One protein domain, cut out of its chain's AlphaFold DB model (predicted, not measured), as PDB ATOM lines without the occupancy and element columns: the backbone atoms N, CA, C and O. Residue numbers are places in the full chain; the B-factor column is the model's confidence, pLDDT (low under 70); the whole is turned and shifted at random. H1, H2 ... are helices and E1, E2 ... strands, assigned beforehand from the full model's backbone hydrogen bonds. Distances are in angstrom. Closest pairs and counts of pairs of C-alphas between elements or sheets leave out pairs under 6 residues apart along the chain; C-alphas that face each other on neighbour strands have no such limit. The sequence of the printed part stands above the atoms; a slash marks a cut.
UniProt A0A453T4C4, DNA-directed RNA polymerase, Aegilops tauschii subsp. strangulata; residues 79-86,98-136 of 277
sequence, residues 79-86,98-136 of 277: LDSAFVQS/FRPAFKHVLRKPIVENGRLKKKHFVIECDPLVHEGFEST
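This is residues 79 to 86 and 98 to 136 of the 277 residues of the protein "DNA-directed RNA polymerase" of Aegilops tauschii subsp. strangulata (UniProt A0A453T4C4). A long ribbon of two antiparallel strands, E3 beside E6, bends partway along and goes on as a small hairpin, E4 and E5, whose tip, residues 111 to 116, sticks out free. At the other end of the ribbon lie a short strand pair, E1 beside E2, and the helix H1, whose residues 131 to 134 stand free with the last printed residues, 135 and 136. The printed part has 47 residues, with six named strands and then one named helix, in the order E1, E2, E3, E4, E5, E6, H1; the three sheets have two antiparallel strands each, and the class is mixed, helices and strands. The whole is only just loose, close to extended, with a radius of gyration of the C-alphas of 14.1 A, and only just elongated, spanning 40 by 25 by 14 A.

Begin with E1, residues 83 to 85, and look across the cut to its antiparallel neighbour E2, residues 98 to 100: N 84 and O 99 are 2.8 A apart, within hydrogen-bond range. E2 runs on into E3, residues 102 to 107, at 48 degrees. E3 runs on into E4, residues 110 to 112, at 78 degrees. E4 forms a hairpin with E5, residues 115 to 117, where N 117 and O 110 are 2.9 A apart. E5 runs on into E6, residues 120 to 125, at 63 degrees. E6 and E3 are antiparallel, with 149 degrees between their directions; N 105 and O 122 are 2.8 A apart, and so are N 124 and O 103. Last comes H1, residues 127 to 134, in which every O i to N i+4 pair is within hydrogen-bond range. Its closest C-alphas to E1 are those of Val 129 and Val 84, 7.8 A apart. H1 and E3 are apart.

Find C-alpha 83 at (-12.572, -31.744, -45.543), where E1 begins; E1 and E2 have three residues each. From C-alpha 102 at (-7.212, -32.104, -39.779), E3 runs 14.8 A to C-alpha 107. E4 and E5 have three residues each, and E6 runs 16.1 A from C-alpha 120 to C-alpha 125. H1 runs 10.4 A and ends at C-alpha 134, at (-15.902, -23.739, -29.205).

The two C-alphas farthest apart are those of Gln 85 and Gly 114, at 40.6 A. Residues 87 to 97 are not printed, and C-alphas 86 and 98 stand 6.7 A apart across this cut, in the link from E1 to E2. The links that are printed whole are tight. Look in the B-factor column for a mean pLDDT of 84.1 over the printed part; residues 112 to 113 and 134 to 136 are under 70.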
ATOM      1  N   LEU A  79      -8.305 -38.335 -41.391       93.56
ATOM      2  CA  LEU A  79      -7.483 -37.331 -42.077       93.56
ATOM      3  C   LEU A  79      -7.739 -37.314 -43.592       93.56
ATOM      4  O   LEU A  79      -7.828 -36.238 -44.176       93.56
ATOM      5  N   ASP A  80      -7.898 -38.490 -44.201       93.44
ATOM      6  CA  ASP A  80      -8.105 -38.643 -45.645       93.44
ATOM      7  C   ASP A  80      -9.532 -38.285 -46.098       93.44
ATOM      8  O   ASP A  80      -9.758 -38.056 -47.285       93.44
ATOM      9  N   SER A  81     -10.508 -38.276 -45.184       94.50
ATOM     10  CA  SER A  81     -11.931 -38.089 -45.517       94.50
ATOM     11  C   SER A  81     -12.541 -36.784 -45.009       94.50
ATOM     12  O   SER A  81     -13.560 -36.347 -45.545       94.50
ATOM     13  N   ALA A  82     -11.953 -36.147 -43.995       93.62
ATOM     14  CA  ALA A  82     -12.500 -34.933 -43.408       93.62
ATOM     15  C   ALA A  82     -11.972 -33.680 -44.123       93.62
ATOM     16  O   ALA A  82     -10.818 -33.282 -43.950       93.62
ATOM     17  N   PHE A  83     -12.851 -33.012 -44.868       91.44
ATOM     18  CA  PHE A  83     -12.572 -31.744 -45.543       91.44
ATOM     19  C   PHE A  83     -13.513 -30.651 -45.047       91.44
ATOM     20  O   PHE A  83     -14.663 -30.909 -44.694       91.44
ATOM     21  N   VAL A  84     -13.008 -29.423 -45.027       89.44
ATOM     22  CA  VAL A  84     -13.749 -28.215 -44.675       89.44
ATOM     23  C   VAL A  84     -13.748 -27.310 -45.889       89.44
ATOM     24  O   VAL A  84     -12.714 -27.111 -46.531       89.44
ATOM     25  N   GLN A  85     -14.917 -26.763 -46.187       85.31
ATOM     26  CA  GLN A  85     -15.075 -25.735 -47.196       85.31
ATOM     27  C   GLN A  85     -14.858 -24.373 -46.536       85.31
ATOM     28  O   GLN A  85     -15.490 -24.064 -45.523       85.31
ATOM     29  N   SER A  86     -13.955 -23.568 -47.090       77.00
ATOM     30  CA  SER A  86     -13.822 -22.174 -46.665       77.00
ATOM     31  C   SER A  86     -15.119 -21.408 -46.990       77.00
ATOM     32  O   SER A  86     -15.756 -21.712 -48.005       77.00
ATOM     33  N   PHE A  98     -11.671 -26.515 -50.932       83.81
ATOM     34  CA  PHE A  98     -11.730 -27.624 -49.990       83.81
ATOM     35  C   PHE A  98     -10.343 -27.885 -49.422       83.81
ATOM     36  O   PHE A  98      -9.427 -28.309 -50.129       83.81
ATOM     37  N   ARG A  99     -10.208 -27.715 -48.109       89.00
ATOM     38  CA  ARG A  99      -8.966 -27.988 -47.382       89.00
ATOM     39  C   ARG A  99      -9.186 -29.050 -46.308       89.00
ATOM     40  O   ARG A  99     -10.290 -29.162 -45.774       89.00
ATOM     41  N   PRO A 100      -8.166 -29.862 -45.984       91.62
ATOM     42  CA  PRO A 100      -8.321 -30.920 -44.995       91.62
ATOM     43  C   PRO A 100      -8.629 -30.323 -43.619       91.62
ATOM     44  O   PRO A 100      -7.946 -29.398 -43.168       91.62
ATOM     45  N   ALA A 101      -9.643 -30.881 -42.958       92.75
ATOM     46  CA  ALA A 101     -10.128 -30.461 -41.644       92.75
ATOM     47  C   ALA A 101      -9.089 -30.688 -40.537       92.75
ATOM     48  O   ALA A 101      -9.057 -29.970 -39.539       92.75
ATOM     49  N   PHE A 102      -8.245 -31.702 -40.720       94.00
ATOM     50  CA  PHE A 102      -7.212 -32.104 -39.779       94.00
ATOM     51  C   PHE A 102      -5.886 -32.287 -40.517       94.00
ATOM     52  O   PHE A 102      -5.847 -32.812 -41.630       94.00
ATOM     53  N   LYS A 103      -4.779 -31.862 -39.904       92.31
ATOM     54  CA  LYS A 103      -3.435 -31.944 -40.494       92.31
ATOM     55  C   LYS A 103      -2.464 -32.597 -39.527       92.31
ATOM     56  O   LYS A 103      -2.394 -32.227 -38.359       92.31
ATOM     57  N   HIS A 104      -1.670 -33.536 -40.026       92.44
ATOM     58  CA  HIS A 104      -0.600 -34.159 -39.257       92.44
ATOM     59  C   HIS A 104       0.668 -33.297 -39.340       92.44
ATOM     60  O   HIS A 104       1.336 -33.249 -40.374       92.44
ATOM     61  N   VAL A 105       0.990 -32.584 -38.259       91.75
ATOM     62  CA  VAL A 105       2.048 -31.567 -38.225       91.75
ATOM     63  C   VAL A 105       3.140 -31.943 -37.233       91.75
ATOM     64  O   VAL A 105       2.898 -32.400 -36.116       91.75
ATOM     65  N   LEU A 106       4.386 -31.715 -37.635       90.81
ATOM     66  CA  LEU A 106       5.553 -31.981 -36.812       90.81
ATOM     67  C   LEU A 106       5.965 -30.735 -36.025       90.81
ATOM     68  O   LEU A 106       6.516 -29.780 -36.581       90.81
ATOM     69  N   ARG A 107       5.753 -30.756 -34.708       87.81
ATOM     70  CA  ARG A 107       6.160 -29.668 -33.819       87.81
ATOM     71  C   ARG A 107       7.654 -29.761 -33.517       87.81
ATOM     72  O   ARG A 107       8.165 -30.780 -33.045       87.81
ATOM     73  N   LYS A 108       8.367 -28.674 -33.823       85.56
ATOM     74  CA  LYS A 108       9.795 -28.508 -33.517       85.56
ATOM     75  C   LYS A 108      10.006 -28.497 -31.995       85.56
ATOM     76  O   LYS A 108       9.090 -28.116 -31.268       85.56
ATOM     77  N   PRO A 109      11.182 -28.923 -31.504       80.19
ATOM     78  CA  PRO A 109      11.475 -28.871 -30.081       80.19
ATOM     79  C   PRO A 109      11.444 -27.424 -29.581       80.19
ATOM     80  O   PRO A 109      11.937 -26.517 -30.251       80.19
ATOM     81  N   ILE A 110      10.855 -27.219 -28.407       78.62
ATOM     82  CA  ILE A 110      10.745 -25.909 -27.754       78.62
ATOM     83  C   ILE A 110      11.246 -26.069 -26.321       78.62
ATOM     84  O   ILE A 110      10.953 -27.067 -25.659       78.62
ATOM     85  N   VAL A 111      12.013 -25.092 -25.841       73.44
ATOM     86  CA  VAL A 111      12.371 -24.993 -24.424       73.44
ATOM     87  C   VAL A 111      11.236 -24.269 -23.714       73.44
ATOM     88  O   VAL A 111      10.981 -23.096 -23.980       73.44
ATOM     89  N   GLU A 112      10.535 -24.970 -22.828       69.38
ATOM     90  CA  GLU A 112       9.456 -24.403 -22.018       69.38
ATOM     91  C   GLU A 112       9.748 -24.689 -20.543       69.38
ATOM     92  O   GLU A 112      10.024 -25.829 -20.169       69.38
ATOM     93  N   ASN A 113       9.733 -23.649 -19.701       66.19
ATOM     94  CA  ASN A 113      10.033 -23.733 -18.263       66.19
ATOM     95  C   ASN A 113      11.370 -24.442 -17.946       66.19
ATOM     96  O   ASN A 113      11.454 -25.253 -17.025       66.19
ATOM     97  N   GLY A 114      12.408 -24.198 -18.756       72.88
ATOM     98  CA  GLY A 114      13.730 -24.819 -18.592       72.88
ATOM     99  C   GLY A 114      13.807 -26.299 -18.990       72.88
ATOM    100  O   GLY A 114      14.869 -26.903 -18.868       72.88
ATOM    101  N   ARG A 115      12.718 -26.897 -19.495       74.44
ATOM    102  CA  ARG A 115      12.700 -28.276 -20.001       74.44
ATOM    103  C   ARG A 115      12.584 -28.289 -21.521       74.44
ATOM    104  O   ARG A 115      11.708 -27.652 -22.103       74.44
ATOM    105  N   LEU A 116      13.461 -29.053 -22.169       77.50
ATOM    106  CA  LEU A 116      13.398 -29.284 -23.608       77.50
ATOM    107  C   LEU A 116      12.241 -30.239 -23.919       77.50
ATOM    108  O   LEU A 116      12.325 -31.441 -23.654       77.50
ATOM    109  N   LYS A 117      11.164 -29.723 -24.513       77.25
ATOM    110  CA  LYS A 117      10.136 -30.573 -25.115       77.25
ATOM    111  C   LYS A 117      10.677 -31.108 -26.432       77.25
ATOM    112  O   LYS A 117      11.030 -30.341 -27.327       77.25
ATOM    113  N   LYS A 118      10.769 -32.434 -26.540       82.94
ATOM    114  CA  LYS A 118      11.246 -33.110 -27.751       82.94
ATOM    115  C   LYS A 118      10.293 -32.867 -28.927       82.94
ATOM    116  O   LYS A 118       9.114 -32.548 -28.752       82.94
ATOM    117  N   LYS A 119      10.834 -33.045 -30.133       87.75
ATOM    118  CA  LYS A 119      10.067 -33.053 -31.382       87.75
ATOM    119  C   LYS A 119       8.952 -34.100 -31.275       87.75
ATOM    120  O   LYS A 119       9.226 -35.229 -30.874       87.75
ATOM    121  N   HIS A 120       7.725 -33.728 -31.611       88.88
ATOM    122  CA  HIS A 120       6.571 -34.625 -31.562       88.88
ATOM    123  C   HIS A 120       5.583 -34.266 -32.668       88.88
ATOM    124  O   HIS A 120       5.558 -33.133 -33.151       88.88
ATOM    125  N   PHE A 121       4.793 -35.246 -33.080       89.25
ATOM    126  CA  PHE A 121       3.724 -35.044 -34.043       89.25
ATOM    127  C   PHE A 121       2.429 -34.657 -33.328       89.25
ATOM    128  O   PHE A 121       2.153 -35.146 -32.233       89.25
ATOM    129  N   VAL A 122       1.659 -33.767 -33.947       92.00
ATOM    130  CA  VAL A 122       0.364 -33.285 -33.461       92.00
ATOM    131  C   VAL A 122      -0.623 -33.312 -34.620       92.00
ATOM    132  O   VAL A 122      -0.250 -33.051 -35.763       92.00
ATOM    133  N   ILE A 123      -1.876 -33.637 -34.320       93.38
ATOM    134  CA  ILE A 123      -2.983 -33.458 -35.255       93.38
ATOM    135  C   ILE A 123      -3.579 -32.087 -34.973       93.38
ATOM    136  O   ILE A 123      -4.041 -31.823 -33.865       93.38
ATOM    137  N   GLU A 124      -3.505 -31.205 -35.957       91.44
ATOM    138  CA  GLU A 124      -4.018 -29.844 -35.870       91.44
ATOM    139  C   GLU A 124      -5.362 -29.757 -36.571       91.44
ATOM    140  O   GLU A 124      -5.503 -30.235 -37.695       91.44
ATOM    141  N   CYS A 125      -6.331 -29.146 -35.900       90.12
ATOM    142  CA  CYS A 125      -7.641 -28.869 -36.464       90.12
ATOM    143  C   CYS A 125      -7.606 -27.563 -37.254       90.12
ATOM    144  O   CYS A 125      -6.919 -26.608 -36.881       90.12
ATOM    145  N   ASP A 126      -8.394 -27.515 -38.317       90.19
ATOM    146  CA  ASP A 126      -8.670 -26.287 -39.038       90.19
ATOM    147  C   ASP A 126      -9.315 -25.232 -38.116       90.19
ATOM    148  O   ASP A 126     -10.168 -25.602 -37.302       90.19
ATOM    149  N   PRO A 127      -8.973 -23.932 -38.226       87.31
ATOM    150  CA  PRO A 127      -9.574 -22.892 -37.391       87.31
ATOM    151  C   PRO A 127     -11.107 -22.870 -37.414       87.31
ATOM    152  O   PRO A 127     -11.713 -22.672 -36.367       87.31
ATOM    153  N   LEU A 128     -11.735 -23.152 -38.562       85.19
ATOM    154  CA  LEU A 128     -13.201 -23.182 -38.676       85.19
ATOM    155  C   LEU A 128     -13.814 -24.334 -37.873       85.19
ATOM    156  O   LEU A 128     -14.859 -24.194 -37.245       85.19
ATOM    157  N   VAL A 129     -13.141 -25.486 -37.869       86.19
ATOM    158  CA  VAL A 129     -13.546 -26.648 -37.068       86.19
ATOM    159  C   VAL A 129     -13.343 -26.356 -35.590       86.19
ATOM    160  O   VAL A 129     -14.180 -26.716 -34.767       86.19
ATOM    161  N   HIS A 130     -12.237 -25.691 -35.254       82.31
ATOM    162  CA  HIS A 130     -11.948 -25.291 -33.886       82.31
ATOM    163  C   HIS A 130     -13.035 -24.361 -33.335       82.31
ATOM    164  O   HIS A 130     -13.591 -24.673 -32.287       82.31
ATOM    165  N   GLU A 131     -13.398 -23.310 -34.072       80.88
ATOM    166  CA  GLU A 131     -14.475 -22.378 -33.712       80.88
ATOM    167  C   GLU A 131     -15.838 -23.084 -33.601       80.88
ATOM    168  O   GLU A 131     -16.596 -22.860 -32.655       80.88
ATOM    169  N   GLY A 132     -16.125 -24.027 -34.505       77.81
ATOM    170  CA  GLY A 132     -17.318 -24.870 -34.420       77.81
ATOM    171  C   GLY A 132     -17.395 -25.661 -33.109       77.81
ATOM    172  O   GLY A 132     -18.452 -25.701 -32.475       77.81
ATOM    173  N   PHE A 133     -16.277 -26.239 -32.656       73.94
ATOM    174  CA  PHE A 133     -16.211 -26.921 -31.360       73.94
ATOM    175  C   PHE A 133     -16.347 -25.963 -30.173       73.94
ATOM    176  O   PHE A 133     -17.001 -26.324 -29.195       73.94
ATOM    177  N   GLU A 134     -15.775 -24.757 -30.257       67.81
ATOM    178  CA  GLU A 134     -15.902 -23.739 -29.205       67.81
ATOM    179  C   GLU A 134     -17.362 -23.332 -28.977       67.81
ATOM    180  O   GLU A 134     -17.769 -23.114 -27.842       67.81
ATOM    181  N   SER A 135     -18.176 -23.287 -30.034       65.31
ATOM    182  CA  SER A 135     -19.574 -22.856 -29.928       65.31
ATOM    183  C   SER A 135     -20.485 -23.830 -29.169       65.31
ATOM    184  O   SER A 135     -21.582 -23.455 -28.757       65.31
ATOM    185  N   THR A 136     -20.097 -25.104 -29.035       57.94
ATOM    186  CA  THR A 136     -20.995 -26.152 -28.540       57.94
ATOM    187  C   THR A 136     -20.205 -27.302 -27.906       57.94
ATOM    188  O   THR A 136     -19.846 -28.283 -28.565       57.94
TER     189      THR A 136